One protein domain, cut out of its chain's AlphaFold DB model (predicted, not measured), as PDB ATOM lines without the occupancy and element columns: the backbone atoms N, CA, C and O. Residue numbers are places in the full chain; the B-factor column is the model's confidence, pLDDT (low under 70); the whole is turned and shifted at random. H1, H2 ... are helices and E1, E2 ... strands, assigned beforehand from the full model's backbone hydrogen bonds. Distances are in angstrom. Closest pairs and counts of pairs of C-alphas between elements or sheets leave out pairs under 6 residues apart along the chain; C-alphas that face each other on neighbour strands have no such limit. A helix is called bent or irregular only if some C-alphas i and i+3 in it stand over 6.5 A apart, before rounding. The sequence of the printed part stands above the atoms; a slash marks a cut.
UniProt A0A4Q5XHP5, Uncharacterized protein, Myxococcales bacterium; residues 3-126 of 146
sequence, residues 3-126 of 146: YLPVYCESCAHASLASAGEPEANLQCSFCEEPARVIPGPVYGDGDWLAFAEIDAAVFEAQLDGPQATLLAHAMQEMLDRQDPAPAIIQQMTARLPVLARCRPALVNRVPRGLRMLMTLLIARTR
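AT A GLANCE: This is residues 3 to 126 of the 146 residues of an uncharacterized protein of Myxococcales bacterium (UniProt A0A4Q5XHP5). A small three-stranded sheet stands at one end of a helical body, with H1 and H5, steeply tilted to each other, packed on one face of it and lying between it and H2, H3 and H4. H5 lies in the middle, while H2, H3 and H4 fold back and forth on the side of H1 and H5 away from the sheet. The long link of residues 19 to 34 lies at the sheet's end of the domain. The printed part has 124 residues, with the order E1 E2 E3 H1 H2 H3 H4 H5; the sheet order is E2, E1, E3, antiparallel throughout, and the class is mostly helix. It is compact, with a radius of gyration of the C-alphas of 13.7 A and spans of 39 by 29 by 25 A.

IN THESE COORDINATES: E1, residues 3 to 8, begins at C-alpha 3 (244.193, 133.724, 105.430) and is 15.8 A long. E2 is residues 14 to 18, 13.4 A long, and E3 residues 35 to 37. H1, residues 45 to 60, is 24.4 A long and irregular, with C-alphas 46 and 49 at 7.4 A. H2, residues 65 to 80, spans 22.1 A, and H3, residues 85 to 95, 15.4 A. H4, residues 97 to 108, spans 18.6 A and is irregular, with C-alphas 101 and 104 at 7.8 A. H5, residues 110 to 124, spans 21.2 A and ends at C-alpha 124 (230.947, 144.437, 96.507).

HOW THE PARTS SIT: E1 and E2 form a hairpin, with N 6 and O 15 at 2.9 A. E1 and E3 are antiparallel, with N 7 and O 36 at 2.8 A. H1 and H5 are on one face of the sheet, two layers, helices over strands. H1 has a height over the sheet of 8.0 A; the closest C-alphas of E2 and H1, Ala 14 and Asp 55, are 6.2 A apart. H5 has a height over the sheet of 9.6 A; the closest C-alphas of E1 and H5, Tyr 7 and Ala 123, are 6.5 A apart. H5 is the hub, touching four helices. It touches H1 at a steep tilt of 48 degrees, closest at C-alphas 51 and 116, 6.2 A. H2, H3, H4 and H5 form an up and down bundle, each running against the one before. With residues 118 to 124 alone H5 touches H2, closest at C-alphas 68 and 121, 5.3 A. H2 and H3 form a helical hairpin, closest at C-alphas 78 and 88, 6.7 A; H3 and H4 form another, closest at C-alphas 93 and 99, 5.4 A. H4 touches H1 at a shallow tilt of 12 degrees, opposite ways, closest at C-alphas 50 and 105, 4.9 A. H4 and H5 touch only at the corner. Every O i to N i+4 pair is within hydrogen-bond range in H2, H3 and H5, against 10 of 12 in H1 and 4 of 8 in H4.

THE WHOLE: The C-alphas farthest apart, of Glu 32 and Arg 81, are 39.8 A apart. The printed part has no cut. The link from E2 to E3 is long. The mean pLDDT of the printed part is 94.2, and no printed residue is under 70.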
ATOM      1  N   TYR A   3     245.142 132.643 105.219       96.56
ATOM      2  CA  TYR A   3     244.193 133.724 105.430       96.56
ATOM      3  C   TYR A   3     242.933 133.563 104.588       96.56
ATOM      4  O   TYR A   3     242.979 133.050 103.466       96.56
ATOM      5  N   LEU A   4     241.820 134.037 105.135       96.44
ATOM      6  CA  LEU A   4     240.533 134.140 104.464       96.44
ATOM      7  C   LEU A   4     240.263 135.605 104.113       96.44
ATOM      8  O   LEU A   4     240.553 136.479 104.930       96.44
ATOM      9  N   PRO A   5     239.717 135.892 102.923       97.06
ATOM     10  CA  PRO A   5     239.235 137.227 102.619       97.06
ATOM     11  C   PRO A   5     237.982 137.514 103.450       97.06
ATOM     12  O   PRO A   5     237.061 136.695 103.509       97.06
ATOM     13  N   VAL A   6     237.940 138.683 104.074       96.75
ATOM     14  CA  VAL A   6     236.794 139.160 104.846       96.75
ATOM     15  C   VAL A   6     236.327 140.508 104.319       96.75
ATOM     16  O   VAL A   6     237.106 141.242 103.718       96.75
ATOM     17  N   TYR A   7     235.051 140.819 104.523       96.00
ATOM     18  CA  TYR A   7     234.415 142.050 104.070       96.00
ATOM     19  C   TYR A   7     233.638 142.715 105.196       96.00
ATOM     20  O   TYR A   7     232.848 142.049 105.869       96.00
ATOM     21  N   CYS A   8     233.818 144.022 105.350       94.81
ATOM     22  CA  CYS A   8     233.044 144.839 106.270       94.81
ATOM     23  C   CYS A   8     231.929 145.572 105.524       94.81
ATOM     24  O   CYS A   8     232.204 146.390 104.652       94.81
ATOM     25  N   GLU A   9     230.672 145.335 105.900       91.44
ATOM     26  CA  GLU A   9     229.528 146.046 105.308       91.44
ATOM     27  C   GLU A   9     229.438 147.510 105.772       91.44
ATOM     28  O   GLU A   9     228.868 148.344 105.073       91.44
ATOM     29  N   SER A  10     230.027 147.851 106.924       92.00
ATOM     30  CA  SER A  10     229.953 149.201 107.496       92.00
ATOM     31  C   SER A  10     230.837 150.208 106.761       92.00
ATOM     32  O   SER A  10     230.403 151.327 106.494       92.00
ATOM     33  N   CYS A  11     232.078 149.827 106.435       92.31
ATOM     34  CA  CYS A  11     233.034 150.699 105.739       92.31
ATOM     35  C   CYS A  11     233.378 150.222 104.327       92.31
ATOM     36  O   CYS A  11     234.230 150.822 103.681       92.31
ATOM     37  N   ALA A  12     232.761 149.134 103.865       92.88
ATOM     38  CA  ALA A  12     232.935 148.576 102.532       92.88
ATOM     39  C   ALA A  12     234.388 148.185 102.175       92.88
ATOM     40  O   ALA A  12     234.750 148.096 101.005       92.88
ATOM     41  N   HIS A  13     235.247 147.949 103.169       94.69
ATOM     42  CA  HIS A  13     236.609 147.465 102.940       94.69
ATOM     43  C   HIS A  13     236.682 145.950 103.067       94.69
ATOM     44  O   HIS A  13     236.018 145.346 103.919       94.69
ATOM     45  N   ALA A  14     237.539 145.346 102.249       95.88
ATOM     46  CA  ALA A  14     237.962 143.974 102.422       95.88
ATOM     47  C   ALA A  14     239.374 143.898 103.012       95.88
ATOM     48  O   ALA A  14     240.251 144.713 102.731       95.88
ATOM     49  N   SER A  15     239.623 142.856 103.791       95.38
ATOM     50  CA  SER A  15     240.952 142.544 104.310       95.38
ATOM     51  C   SER A  15     241.167 141.035 104.358       95.38
ATOM     52  O   SER A  15     240.320 140.249 103.928       95.38
ATOM     53  N   LEU A  16     242.340 140.615 104.827       96.06
ATOM     54  CA  LEU A  16     242.639 139.213 105.084       96.06
ATOM     55  C   LEU A  16     242.570 138.970 106.595       96.06
ATOM     56  O   LEU A  16     243.113 139.749 107.369       96.06
ATOM     57  N   ALA A  17     241.923 137.890 107.019       95.38
ATOM     58  CA  ALA A  17     241.878 137.453 108.413       95.38
ATOM     59  C   ALA A  17     242.488 136.058 108.556       95.38
ATOM     60  O   ALA A  17     242.544 135.293 107.589       95.38
ATOM     61  N   SER A  18     242.982 135.714 109.746       95.19
ATOM     62  CA  SER A  18     243.564 134.391 109.998       95.19
ATOM     63  C   SER A  18     242.518 133.298 109.774       95.19
ATOM     64  O   SER A  18     241.432 133.350 110.340       95.19
ATOM     65  N   ALA A  19     242.845 132.257 109.003       93.44
ATOM     66  CA  ALA A  19     241.906 131.160 108.753       93.44
ATOM     67  C   ALA A  19     241.557 130.337 110.013       93.44
ATOM     68  O   ALA A  19     240.623 129.542 109.984       93.44
ATOM     69  N   GLY A  20     242.320 130.494 111.102       91.69
ATOM     70  CA  GLY A  20     242.035 129.864 112.395       91.69
ATOM     71  C   GLY A  20     241.122 130.685 113.310       91.69
ATOM     72  O   GLY A  20     240.825 130.238 114.415       91.69
ATOM     73  N   GLU A  21     240.721 131.885 112.894       91.25
ATOM     74  CA  GLU A  21     239.885 132.777 113.691       91.25
ATOM     75  C   GLU A  21     238.397 132.407 113.558       91.25
ATOM     76  O   GLU A  21     237.916 132.212 112.438       91.25
ATOM     77  N   PRO A  22     237.645 132.269 114.670       92.12
ATOM     78  CA  PRO A  22     236.212 132.002 114.608       92.12
ATOM     79  C   PRO A  22     235.465 133.131 113.893       92.12
ATOM     80  O   PRO A  22     235.709 134.300 114.173       92.12
ATOM     81  N   GLU A  23     234.488 132.788 113.047       88.88
ATOM     82  CA  GLU A  23     233.722 133.774 112.267       88.88
ATOM     83  C   GLU A  23     233.046 134.842 113.145       88.88
ATOM     84  O   GLU A  23     233.027 136.013 112.787       88.88
ATOM     85  N   ALA A  24     232.582 134.460 114.340       89.50
ATOM     86  CA  ALA A  24     231.974 135.373 115.311       89.50
ATOM     87  C   ALA A  24     232.924 136.471 115.837       89.50
ATOM     88  O   ALA A  24     232.452 137.444 116.417       89.50
ATOM     89  N   ASN A  25     234.236 136.311 115.650       93.81
ATOM     90  CA  ASN A  25     235.260 137.238 116.129       93.81
ATOM     91  C   ASN A  25     235.881 138.073 115.002       93.81
ATOM     92  O   ASN A  25     236.758 138.889 115.268       93.81
ATOM     93  N   LEU A  26     235.468 137.867 113.749       95.38
ATOM     94  CA  LEU A  26     236.047 138.583 112.619       95.38
ATOM     95  C   LEU A  26     235.652 140.060 112.669       95.38
ATOM     96  O   LEU A  26     234.476 140.416 112.588       95.38
ATOM     97  N   GLN A  27     236.661 140.919 112.767       95.06
ATOM     98  CA  GLN A  27     236.512 142.370 112.798       95.06
ATOM     99  C   GLN A  27     237.219 143.012 111.608       95.06
ATOM    100  O   GLN A  27     238.230 142.524 111.097       95.06
ATOM    101  N   CYS A  28     236.674 144.136 111.161       92.62
ATOM    102  CA  CYS A  28     237.273 144.956 110.130       92.62
ATOM    103  C   CYS A  28     238.572 145.587 110.637       92.62
ATOM    104  O   CYS A  28     238.573 146.308 111.630       92.62
ATOM    105  N   SER A  29     239.665 145.425 109.895       90.25
ATOM    106  CA  SER A  29     240.952 146.055 110.219       90.25
ATOM    107  C   SER A  29     240.972 147.582 110.040       90.25
ATOM    108  O   SER A  29     241.990 148.204 110.324       90.25
ATOM    109  N   PHE A  30     239.890 148.177 109.523       90.75
ATOM    110  CA  PHE A  30     239.786 149.613 109.239       90.75
ATOM    111  C   PHE A  30     238.857 150.356 110.203       90.75
ATOM    112  O   PHE A  30     239.164 151.480 110.584       90.75
ATOM    113  N   CYS A  31     237.721 149.756 110.571       93.56
ATOM    114  CA  CYS A  31     236.712 150.396 111.423       93.56
ATOM    115  C   CYS A  31     236.278 149.557 112.631       93.56
ATOM    116  O   CYS A  31     235.354 149.965 113.321       93.56
ATOM    117  N   GLU A  32     236.897 148.394 112.865       93.75
ATOM    118  CA  GLU A  32     236.632 147.482 113.997       93.75
ATOM    119  C   GLU A  32     235.217 146.862 114.049       93.75
ATOM    120  O   GLU A  32     234.960 145.968 114.855       93.75
ATOM    121  N   GLU A  33     234.318 147.249 113.140       94.75
ATOM    122  CA  GLU A  33     232.991 146.646 112.970       94.75
ATOM    123  C   GLU A  33     233.065 145.177 112.514       94.75
ATOM    124  O   GLU A  33     234.068 144.766 111.916       94.75
ATOM    125  N   PRO A  34     232.001 144.375 112.724       95.56
ATOM    126  CA  PRO A  34     231.958 142.990 112.271       95.56
ATOM    127  C   PRO A  34     232.280 142.843 110.778       95.56
ATOM    128  O   PRO A  34     231.784 143.586 109.924       95.56
ATOM    129  N   ALA A  35     233.102 141.848 110.464       95.50
ATOM    130  CA  ALA A  35     233.427 141.455 109.104       95.50
ATOM    131  C   ALA A  35     232.967 140.018 108.855       95.50
ATOM    132  O   ALA A  35     232.967 139.177 109.749       95.50
ATOM    133  N   ARG A  36     232.589 139.716 107.616       94.50
ATOM    134  CA  ARG A  36     232.179 138.366 107.207       94.50
ATOM    135  C   ARG A  36     233.168 137.769 106.230       94.50
ATOM    136  O   ARG A  36     233.777 138.496 105.449       94.50
ATOM    137  N   VAL A  37     233.255 136.447 106.188       95.62
ATOM    138  CA  VAL A  37     234.063 135.760 105.176       95.62
ATOM    139  C   VAL A  37     233.463 135.969 103.782       95.62
ATOM    140  O   VAL A  37     232.257 135.818 103.563       95.62
ATOM    141  N   ILE A  38     234.318 136.296 102.814       95.00
ATOM    142  CA  ILE A  38     233.975 136.268 101.391       95.00
ATOM    143  C   ILE A  38     234.233 134.837 100.891       95.00
ATOM    144  O   ILE A  38     235.370 134.366 100.966       95.00
ATOM    145  N   PRO A  39     233.226 134.115 100.368       90.12
ATOM    146  CA  PRO A  39     233.447 132.781  99.820       90.12
ATOM    147  C   PRO A  39     234.452 132.825  98.668       90.12
ATOM    148  O   PRO A  39     234.282 133.595  97.723       90.12
ATOM    149  N   GLY A  40     235.495 131.997  98.728       89.00
ATOM    150  CA  GLY A  40     236.523 132.024  97.698       89.00
ATOM    151  C   GLY A  40     237.849 131.378  98.101       89.00
ATOM    152  O   GLY A  40     237.886 130.488  98.952       89.00
ATOM    153  N   PRO A  41     238.950 131.774  97.441       93.44
ATOM    154  CA  PRO A  41     240.261 131.183  97.659       93.44
ATOM    155  C   PRO A  41     240.869 131.602  99.001       93.44
ATOM    156  O   PRO A  41     240.611 132.685  99.517       93.44
ATOM    157  N   VAL A  42     241.777 130.764  99.503       95.44
ATOM    158  CA  VAL A  42     242.646 131.088 100.641       95.44
ATOM    159  C   VAL A  42     243.922 131.805 100.195       95.44
ATOM    160  O   VAL A  42     244.465 131.541  99.109       95.44
ATOM    161  N   TYR A  43     244.420 132.691 101.053       95.56
ATOM    162  CA  TYR A  43     245.590 133.541 100.838       95.56
ATOM    163  C   TYR A  43     246.763 133.179 101.753       95.56
ATOM    164  O   TYR A  43     246.577 132.530 102.780       95.56
ATOM    165  N   GLY A  44     247.983 133.539 101.346       95.50
ATOM    166  CA  GLY A  44     249.205 133.338 102.130       95.50
ATOM    167  C   GLY A  44     249.878 134.655 102.515       95.50
ATOM    168  O   GLY A  44     249.473 135.723 102.069       95.50
ATOM    169  N   ASP A  45     250.951 134.584 103.302       93.19
ATOM    170  CA  ASP A  45     251.663 135.766 103.830       93.19
ATOM    171  C   ASP A  45     252.104 136.746 102.725       93.19
ATOM    172  O   ASP A  45     252.053 137.960 102.881       93.19
ATOM    173  N   GLY A  46     252.488 136.221 101.559       92.88
ATOM    174  CA  GLY A  46     252.922 137.028 100.418       92.88
ATOM    175  C   GLY A  46     251.797 137.664  99.596       92.88
ATOM    176  O   GLY A  46     252.094 138.160  98.511       92.88
ATOM    177  N   ASP A  47     250.539 137.579 100.032       94.81
ATOM    178  CA  ASP A  47     249.369 138.092  99.309       94.81
ATOM    179  C   ASP A  47     248.789 139.379  99.924       94.81
ATOM    180  O   ASP A  47     248.046 140.079  99.244       94.81
ATOM    181  N   TRP A  48     249.146 139.715 101.168       92.44
ATOM    182  CA  TRP A  48     248.572 140.836 101.925       92.44
ATOM    183  C   TRP A  48     248.659 142.181 101.213       92.44
ATOM    184  O   TRP A  48     247.645 142.850 101.041       92.44
ATOM    185  N   LEU A  49     249.866 142.560 100.782       93.69
ATOM    186  CA  LEU A  49     250.089 143.855 100.146       93.69
ATOM    187  C   LEU A  49     249.311 143.964  98.829       93.69
ATOM    188  O   LEU A  49     248.608 144.940  98.611       93.69
ATOM    189  N   ALA A  50     249.375 142.925  97.992       95.44
ATOM    190  CA  ALA A  50     248.647 142.888  96.727       95.44
ATOM    191  C   ALA A  50     247.126 142.930  96.940       95.44
ATOM    192  O   ALA A  50     246.424 143.618  96.205       95.44
ATOM    193  N   PHE A  51     246.611 142.218  97.948       96.25
ATOM    194  CA  PHE A  51     245.190 142.233  98.279       96.25
ATOM    195  C   PHE A  51     244.737 143.629  98.720       96.25
ATOM    196  O   PHE A  51     243.764 144.141  98.176       96.25
ATOM    197  N   ALA A  52     245.472 144.264  99.637       95.12
ATOM    198  CA  ALA A  52     245.173 145.609 100.124       95.12
ATOM    199  C   ALA A  52     245.268 146.672  99.014       95.12
ATOM    200  O   ALA A  52     244.420 147.556  98.935       95.12
ATOM    201  N   GLU A  53     246.257 146.572  98.119       95.69
ATOM    202  CA  GLU A  53     246.381 147.471  96.964       95.69
ATOM    203  C   GLU A  53     245.184 147.356  96.012       95.69
ATOM    204  O   GLU A  53     244.697 148.371  95.513       95.69
ATOM    205  N   ILE A  54     244.708 146.137  95.736       96.62
ATOM    206  CA  ILE A  54     243.549 145.936  94.857       96.62
ATOM    207  C   ILE A  54     242.258 146.365  95.570       96.62
ATOM    208  O   ILE A  54     241.431 147.014  94.933       96.62
ATOM    209  N   ASP A  55     242.092 146.069  96.867       96.31
ATOM    210  CA  ASP A  55     240.944 146.537  97.663       96.31
ATOM    211  C   ASP A  55     240.844 148.062  97.638       96.31
ATOM    212  O   ASP A  55     239.795 148.594  97.292       96.31
ATOM    213  N   ALA A  56     241.951 148.765  97.889       95.06
ATOM    214  CA  ALA A  56     241.982 150.222  97.872       95.06
ATOM    215  C   ALA A  56     241.514 150.800  96.526       95.06
ATOM    216  O   ALA A  56     240.745 151.758  96.502       95.06
ATOM    217  N   ALA A  57     241.917 150.201  95.401       96.12
ATOM    218  CA  ALA A  57     241.456 150.643  94.086       96.12
ATOM    219  C   ALA A  57     239.984 150.298  93.820       96.12
ATOM    220  O   ALA A  57     239.269 151.107  93.231       96.12
ATOM    221  N   VAL A  58     239.506 149.128  94.251       95.19
ATOM    222  CA  VAL A  58     238.078 148.774  94.153       95.19
ATOM    223  C   VAL A  58     237.229 149.705  95.028       95.19
ATOM    224  O   VAL A  58     236.152 150.119  94.605       95.19
ATOM    225  N   PHE A  59     237.731 150.094  96.200       93.75
ATOM    226  CA  PHE A  59     237.100 151.065  97.086       93.75
ATOM    227  C   PHE A  59     237.070 152.474  96.486       93.75
ATOM    228  O   PHE A  59     236.012 153.100  96.455       93.75
ATOM    229  N   GLU A  60     238.188 152.957  95.937       95.06
ATOM    230  CA  GLU A  60     238.272 154.263  95.263       95.06
ATOM    231  C   GLU A  60     237.334 154.351  94.049       95.06
ATOM    232  O   GLU A  60     236.822 155.426  93.743       95.06
ATOM    233  N   ALA A  61     237.061 153.226  93.381       94.44
ATOM    234  CA  ALA A  61     236.120 153.174  92.267       94.44
ATOM    235  C   ALA A  61     234.658 153.444  92.665       94.44
ATOM    236  O   ALA A  61     233.844 153.647  91.768       94.44
ATOM    237  N   GLN A  62     234.329 153.437  93.967       92.81
ATOM    238  CA  GLN A  62     232.981 153.681  94.501       92.81
ATOM    239  C   GLN A  62     231.894 152.870  93.781       92.81
ATOM    240  O   GLN A  62     230.819 153.383  93.471       92.81
ATOM    241  N   LEU A  63     232.193 151.600  93.488       90.50
ATOM    242  CA  LEU A  63     231.238 150.710  92.839       90.50
ATOM    243  C   LEU A  63     230.040 150.467  93.751       90.50
ATOM    244  O   LEU A  63     230.214 150.102  94.914       90.50
ATOM    245  N   ASP A  64     228.839 150.581  93.194       89.94
ATOM    246  CA  ASP A  64     227.652 150.006  93.814       89.94
ATOM    247  C   ASP A  64     227.518 148.497  93.512       89.94
ATOM    248  O   ASP A  64     228.209 147.938  92.649       89.94
ATOM    249  N   GLY A  65     226.618 147.816  94.230       91.19
ATOM    250  CA  GLY A  65     226.366 146.384  94.050       91.19
ATOM    251  C   GLY A  65     226.045 145.972  92.605       91.19
ATOM    252  O   GLY A  65     226.654 145.019  92.098       91.19
ATOM    253  N   PRO A  66     225.139 146.670  91.890       94.38
ATOM    254  CA  PRO A  66     224.869 146.408  90.476       94.38
ATOM    255  C   PRO A  66     226.097 146.551  89.563       94.38
ATOM    256  O   PRO A  66     226.352 145.671  88.736       94.38
ATOM    257  N   GLN A  67     226.890 147.613  89.713       95.06
ATOM    258  CA  GLN A  67     228.116 147.823  88.939       95.06
ATOM    259  C   GLN A  67     229.143 146.725  89.215       95.06
ATOM    260  O   GLN A  67     229.698 146.148  88.275       95.06
ATOM    261  N   ALA A  68     229.359 146.383  90.488       96.06
ATOM    262  CA  ALA A  68     230.234 145.287  90.883       96.06
ATOM    263  C   ALA A  68     229.771 143.945  90.291       96.06
ATOM    264  O   ALA A  68     230.596 143.175  89.799       96.06
ATOM    265  N   THR A  69     228.457 143.702  90.247       95.44
ATOM    266  CA  THR A  69     227.861 142.498  89.645       95.44
ATOM    267  C   THR A  69     228.152 142.416  88.148       95.44
ATOM    268  O   THR A  69     228.600 141.376  87.664       95.44
ATOM    269  N   LEU A  70     227.960 143.513  87.408       96.75
ATOM    270  CA  LEU A  70     228.255 143.566  85.971       96.75
ATOM    271  C   LEU A  70     229.742 143.325  85.678       96.75
ATOM    272  O   LEU A  70     230.090 142.652  84.705       96.75
ATOM    273  N   LEU A  71     230.626 143.864  86.518       97.56
ATOM    274  CA  LEU A  71     232.071 143.692  86.385       97.56
ATOM    275  C   LEU A  71     232.512 142.265  86.723       97.56
ATOM    276  O   LEU A  71     233.287 141.686  85.963       97.56
ATOM    277  N   ALA A  72     231.989 141.685  87.807       96.75
ATOM    278  CA  ALA A  72     232.241 140.296  88.179       96.75
ATOM    279  C   ALA A  72     231.771 139.337  87.076       96.75
ATOM    280  O   ALA A  72     232.529 138.462  86.662       96.75
ATOM    281  N   HIS A  73     230.566 139.547  86.535       97.50
ATOM    282  CA  HIS A  73     230.027 138.736  85.444       97.50
ATOM    283  C   HIS A  73     230.895 138.822  84.187       97.50
ATOM    284  O   HIS A  73     231.313 137.801  83.653       97.50
ATOM    285  N   ALA A  74     231.242 140.034  83.745       97.81
ATOM    286  CA  ALA A  74     232.093 140.211  82.572       97.81
ATOM    287  C   ALA A  74     233.486 139.589  82.758       97.81
ATOM    288  O   ALA A  74     234.057 139.037  81.819       97.81
ATOM    289  N   MET A  75     234.041 139.664  83.969       97.50
ATOM    290  CA  MET A  75     235.299 139.003  84.286       97.50
ATOM    291  C   MET A  75     235.162 137.478  84.263       97.50
ATOM    292  O   MET A  75     236.044 136.807  83.731       97.50
ATOM    293  N   GLN A  76     234.060 136.934  84.785       96.88
ATOM    294  CA  GLN A  76     233.780 135.501  84.761       96.88
ATOM    295  C   GLN A  76     233.619 134.991  83.324       96.88
ATOM    296  O   GLN A  76     234.254 134.008  82.968       96.88
ATOM    297  N   GLU A  77     232.887 135.707  82.466       97.81
ATOM    298  CA  GLU A  77     232.757 135.370  81.041       97.81
ATOM    299  C   GLU A  77     234.118 135.291  80.337       97.81
ATOM    300  O   GLU A  77     234.370 134.367  79.565       97.81
ATOM    301  N   MET A  78     235.015 136.249  80.600       97.81
ATOM    302  CA  MET A  78     236.369 136.221  80.040       97.81
ATOM    303  C   MET A  78     237.177 135.018  80.543       97.81
ATOM    304  O   MET A  78     237.916 134.406  79.773       97.81
ATOM    305  N   LEU A  79     237.036 134.663  81.823       94.44
ATOM    306  CA  LEU A  79     237.692 133.490  82.404       94.44
ATOM    307  C   LEU A  79     237.147 132.183  81.809       94.44
ATOM    308  O   LEU A  79     237.938 131.301  81.476       94.44
ATOM    309  N   ASP A  80     235.832 132.079  81.611       96.25
ATOM    310  CA  ASP A  80     235.169 130.898  81.046       96.25
ATOM    311  C   ASP A  80     235.537 130.682  79.572       96.25
ATOM    312  O   ASP A  80     235.747 129.548  79.136       96.25
ATOM    313  N   ARG A  81     235.698 131.774  78.810       97.12
ATOM    314  CA  ARG A  81     236.247 131.745  77.442       97.12
ATOM    315  C   ARG A  81     237.747 131.451  77.386       97.12
ATOM    316  O   ARG A  81     238.273 131.241  76.295       97.12
ATOM    317  N   GLN A  82     238.420 131.416  78.537       95.62
ATOM    318  CA  GLN A  82     239.871 131.265  78.652       95.62
ATOM    319  C   GLN A  82     240.630 132.390  77.930       95.62
ATOM    320  O   GLN A  82     241.682 132.162  77.327       95.62
ATOM    321  N   ASP A  83     240.102 133.617  77.997       96.88
ATOM    322  CA  ASP A  83     240.754 134.786  77.412       96.88
ATOM    323  C   ASP A  83     242.167 134.963  78.023       96.88
ATOM    324  O   ASP A  83     242.376 134.723  79.221       96.88
ATOM    325  N   PRO A  84     243.171 135.413  77.243       95.44
ATOM    326  CA  PRO A  84     244.515 135.628  77.761       95.44
ATOM    327  C   PRO A  84     244.505 136.624  78.916       95.44
ATOM    328  O   PRO A  84     243.972 137.726  78.807       95.44
ATOM    329  N   ALA A  85     245.168 136.283  80.015       93.62
ATOM    330  CA  ALA A  85     245.097 137.093  81.221       93.62
ATOM    331  C   ALA A  85     245.545 138.571  81.060       93.62
ATOM    332  O   ALA A  85     244.910 139.438  81.662       93.62
ATOM    333  N   PRO A  86     246.541 138.923  80.215       93.75
ATOM    334  CA  PRO A  86     246.820 140.325  79.890       93.75
ATOM    335  C   PRO A  86     245.633 141.063  79.252       93.75
ATOM    336  O   PRO A  86     245.436 142.243  79.537       93.75
ATOM    337  N   ALA A  87     244.825 140.379  78.435       95.56
ATOM    338  CA  ALA A  87     243.618 140.944  77.836       95.56
ATOM    339  C   ALA A  87     242.525 141.167  78.890       95.56
ATOM    340  O   ALA A  87     241.892 142.221  78.890       95.56
ATOM    341  N   ILE A  88     242.366 140.234  79.838       96.56
ATOM    342  CA  ILE A  88     241.460 140.399  80.986       96.56
ATOM    343  C   ILE A  88     241.864 141.632  81.801       96.56
ATOM    344  O   ILE A  88     241.039 142.507  82.049       96.56
ATOM    345  N   ILE A  89     243.147 141.751  82.165       95.19
ATOM    346  CA  ILE A  89     243.663 142.903  82.924       95.19
ATOM    347  C   ILE A  89     243.425 144.207  82.159       95.19
ATOM    348  O   ILE A  89     242.985 145.192  82.752       95.19
ATOM    349  N   GLN A  90     243.695 144.226  80.852       95.62
ATOM    350  CA  GLN A  90     243.475 145.404  80.019       95.62
ATOM    351  C   GLN A  90     241.998 145.816  80.008       95.62
ATOM    352  O   GLN A  90     241.698 146.988  80.232       95.62
ATOM    353  N   GLN A  91     241.079 144.871  79.793       96.69
ATOM    354  CA  GLN A  91     239.644 145.154  79.800       96.69
ATOM    355  C   GLN A  91     239.164 145.628  81.172       96.69
ATOM    356  O   GLN A  91     238.416 146.602  81.252       96.69
ATOM    357  N   MET A  92     239.624 144.992  82.253       96.75
ATOM    358  CA  MET A  92     239.242 145.412  83.597       96.75
ATOM    359  C   MET A  92     239.792 146.790  83.948       96.75
ATOM    360  O   MET A  92     239.068 147.593  84.521       96.75
ATOM    361  N   THR A  93     241.016 147.109  83.530       96.44
ATOM    362  CA  THR A  93     241.601 148.445  83.714       96.44
ATOM    363  C   THR A  93     240.864 149.502  82.888       96.44
ATOM    364  O   THR A  93     240.695 150.626  83.342       96.44
ATOM    365  N   ALA A  94     240.381 149.164  81.690       96.25
ATOM    366  CA  ALA A  94     239.579 150.086  80.887       96.25
ATOM    367  C   ALA A  94     238.221 150.402  81.541       96.25
ATOM    368  O   ALA A  94     237.730 151.522  81.425       96.25
ATOM    369  N   ARG A  95     237.624 149.426  82.238       95.88
ATOM    370  CA  ARG A  95     236.358 149.592  82.972       95.88
ATOM    371  C   ARG A  95     236.541 150.219  84.358       95.88
ATOM    372  O   ARG A  95     235.656 150.928  84.815       95.88
ATOM    373  N   LEU A  96     237.683 149.973  84.999       95.62
ATOM    374  CA  LEU A  96     238.089 150.532  86.291       95.62
ATOM    375  C   LEU A  96     239.484 151.164  86.165       95.62
ATOM    376  O   LEU A  96     240.482 150.528  86.524       95.62
ATOM    377  N   PRO A  97     239.585 152.416  85.680       95.69
ATOM    378  CA  PRO A  97     240.874 153.067  85.425       95.69
ATOM    379  C   PRO A  97     241.807 153.120  86.640       95.69
ATOM    380  O   PRO A  97     243.027 153.059  86.487       95.69
ATOM    381  N   VAL A  98     241.250 153.171  87.854       95.62
ATOM    382  CA  VAL A  98     242.007 153.157  89.118       95.62
ATOM    383  C   VAL A  98     242.858 151.891  89.301       95.62
ATOM    384  O   VAL A  98     243.938 151.971  89.885       95.62
ATOM    385  N   LEU A  99     242.474 150.756  88.696       94.94
ATOM    386  CA  LEU A  99     243.268 149.518  88.717       94.94
ATOM    387  C   LEU A  99     244.623 149.655  88.013       94.94
ATOM    388  O   LEU A  99     245.518 148.842  88.248       94.94
ATOM    389  N   ALA A 100     244.820 150.688  87.183       94.00
ATOM    390  CA  ALA A 100     246.107 150.947  86.541       94.00
ATOM    391  C   ALA A 100     247.242 151.134  87.565       94.00
ATOM    392  O   ALA A 100     248.387 150.778  87.281       94.00
ATOM    393  N   ARG A 101     246.926 151.640  88.767       93.12
ATOM    394  CA  ARG A 101     247.880 151.821  89.873       93.12
ATOM    395  C   ARG A 101     248.280 150.488  90.517       93.12
ATOM    396  O   ARG A 101     249.416 150.336  90.947       93.12
ATOM    397  N   CYS A 102     247.395 149.495  90.475       92.06
ATOM    398  CA  CYS A 102     247.601 148.148  91.018       92.06
ATOM    399  C   CYS A 102     248.246 147.197  90.002       92.06
ATOM    400  O   CYS A 102     248.276 145.980  90.208       92.06
ATOM    401  N   ARG A 103     248.755 147.716  88.875       87.00
ATOM    402  CA  ARG A 103     249.353 146.892  87.820       87.00
ATOM    403  C   ARG A 103     250.422 145.930  88.355       87.00
ATOM    404  O   ARG A 103     250.356 144.777  87.945       87.00
ATOM    405  N   PRO A 104     251.340 146.305  89.273       89.00
ATOM    406  CA  PRO A 104     252.297 145.357  89.851       89.00
ATOM    407  C   PRO A 104     251.626 144.144  90.516       89.00
ATOM    408  O   PRO A 104     252.000 143.007  90.220       89.00
ATOM    409  N   ALA A 105     250.594 144.364  91.338       89.19
ATOM    410  CA  ALA A 105     249.819 143.300  91.980       89.19
ATOM    411  C   ALA A 105     249.107 142.395  90.957       89.19
ATOM    412  O   ALA A 105     249.085 141.172  91.107       89.19
ATOM    413  N   LEU A 106     248.586 142.981  89.874       87.81
ATOM    414  CA  LEU A 106     247.867 142.255  88.823       87.81
ATOM    415  C   LEU A 106     248.787 141.504  87.847       87.81
ATOM    416  O   LEU A 106     248.384 140.466  87.332       87.81
ATOM    417  N   VAL A 107     250.007 141.986  87.576       88.12
ATOM    418  CA  VAL A 107     250.897 141.395  86.553       88.12
ATOM    419  C   VAL A 107     251.963 140.458  87.113       88.12
ATOM    420  O   VAL A 107     252.327 139.495  86.446       88.12
ATOM    421  N   ASN A 108     252.453 140.684  88.337       86.88
ATOM    422  CA  ASN A 108     253.543 139.872  88.897       86.88
ATOM    423  C   ASN A 108     253.079 138.466  89.298       86.88
ATOM    424  O   ASN A 108     253.871 137.525  89.329       86.88
ATOM    425  N   ARG A 109     251.787 138.308  89.605       86.62
ATOM    426  CA  ARG A 109     251.153 137.022  89.918       86.62
ATOM    427  C   ARG A 109     249.780 136.942  89.271       86.62
ATOM    428  O   ARG A 109     248.769 136.873  89.962       86.62
ATOM    429  N   VAL A 110     249.743 136.943  87.941       89.75
ATOM    430  CA  VAL A 110     248.504 137.129  87.168       89.75
ATOM    431  C   VAL A 110     247.317 136.270  87.628       89.75
ATOM    432  O   VAL A 110     246.277 136.843  87.955       89.75
ATOM    433  N   PRO A 111     247.426 134.931  87.754       90.75
ATOM    434  CA  PRO A 111     246.282 134.123  88.179       90.75
ATOM    435  C   PRO A 111     245.817 134.465  89.600       90.75
ATOM    436  O   PRO A 111     244.646 134.309  89.931       90.75
ATOM    437  N   ARG A 112     246.739 134.921  90.454       93.56
ATOM    438  CA  ARG A 112     246.459 135.290  91.841       93.56
ATOM    439  C   ARG A 112     245.797 136.662  91.926       93.56
ATOM    440  O   ARG A 112     244.763 136.763  92.572       93.56
ATOM    441  N   GLY A 113     246.335 137.662  91.229       95.00
ATOM    442  CA  GLY A 113     245.768 139.010  91.167       95.00
ATOM    443  C   GLY A 113     244.357 139.019  90.580       95.00
ATOM    444  O   GLY A 113     243.469 139.658  91.133       95.00
ATOM    445  N   LEU A 114     244.102 138.227  89.530       95.62
ATOM    446  CA  LEU A 114     242.749 138.076  88.983       95.62
ATOM    447  C   LEU A 114     241.779 137.439  89.992       95.62
ATOM    448  O   LEU A 114     240.646 137.893  90.121       95.62
ATOM    449  N   ARG A 115     242.211 136.432  90.759       95.50
ATOM    450  CA  ARG A 115     241.374 135.854  91.827       95.50
ATOM    451  C   ARG A 115     241.084 136.853  92.947       95.50
ATOM    452  O   ARG A 115     239.963 136.864  93.445       95.50
ATOM    453  N   MET A 116     242.058 137.684  93.322       97.06
ATOM    454  CA  MET A 116     241.864 138.762  94.299       97.06
ATOM    455  C   MET A 116     240.834 139.769  93.792       97.06
ATOM    456  O   MET A 116     239.853 140.023  94.480       97.06
ATOM    457  N   LEU A 117     241.002 140.261  92.561       97.12
ATOM    458  CA  LEU A 117     240.058 141.191  91.946       97.12
ATOM    459  C   LEU A 117     238.643 140.601  91.883       97.12
ATOM    460  O   LEU A 117     237.697 141.260  92.295       97.12
ATOM    461  N   MET A 118     238.499 139.347  91.444       97.19
ATOM    462  CA  MET A 118     237.202 138.664  91.433       97.19
ATOM    463  C   MET A 118     236.600 138.561  92.842       97.19
ATOM    464  O   MET A 118     235.425 138.855  93.028       97.19
ATOM    465  N   THR A 119     237.403 138.190  93.844       97.00
ATOM    466  CA  THR A 119     236.965 138.102  95.250       97.00
ATOM    467  C   THR A 119     236.419 139.445  95.740       97.00
ATOM    468  O   THR A 119     235.353 139.492  96.350       97.00
ATOM    469  N   LEU A 120     237.122 140.538  95.438       96.88
ATOM    470  CA  LEU A 120     236.741 141.892  95.838       96.88
ATOM    471  C   LEU A 120     235.482 142.373  95.108       96.88
ATOM    472  O   LEU A 120     234.588 142.924  95.740       96.88
ATOM    473  N   LEU A 121     235.355 142.102  93.805       96.38
ATOM    474  CA  LEU A 121     234.132 142.408  93.056       96.38
ATOM    475  C   LEU A 121     232.927 141.631  93.606       96.38
ATOM    476  O   LEU A 121     231.864 142.216  93.790       96.38
ATOM    477  N   ILE A 122     233.095 140.345  93.935       94.81
ATOM    478  CA  ILE A 122     232.044 139.528  94.564       94.81
ATOM    479  C   ILE A 122     231.637 140.112  95.918       94.81
ATOM    480  O   ILE A 122     230.442 140.198  96.202       94.81
ATOM    481  N   ALA A 123     232.596 140.542  96.740       94.44
ATOM    482  CA  ALA A 123     232.304 141.166  98.029       94.44
ATOM    483  C   ALA A 123     231.399 142.398  97.871       94.44
ATOM    484  O   ALA A 123     230.410 142.529  98.592       94.44
ATOM    485  N   ARG A 124     231.686 143.216  96.851       93.12
ATOM    486  CA  ARG A 124     230.947 144.437  96.507       93.12
ATOM    487  C   ARG A 124     229.555 144.212  95.939       93.12
ATOM    488  O   ARG A 124     228.719 145.093  96.062       93.12
ATOM    489  N   THR A 125     229.248 143.040  95.380       91.75
ATOM    490  CA  THR A 125     227.884 142.750  94.874       91.75
ATOM    491  C   THR A 125     226.797 142.839  95.945       91.75
ATOM    492  O   THR A 125     225.617 142.944  95.621       91.75
ATOM    493  N   ARG A 126     227.196 142.775  97.218       82.69
ATOM    494  CA  ARG A 126     226.305 142.820  98.376       82.69
ATOM    495  C   ARG A 126     226.128 144.229  98.940       82.69
ATOM    496  O   ARG A 126     225.375 144.382  99.896       82.69
TER     497      ARG A 126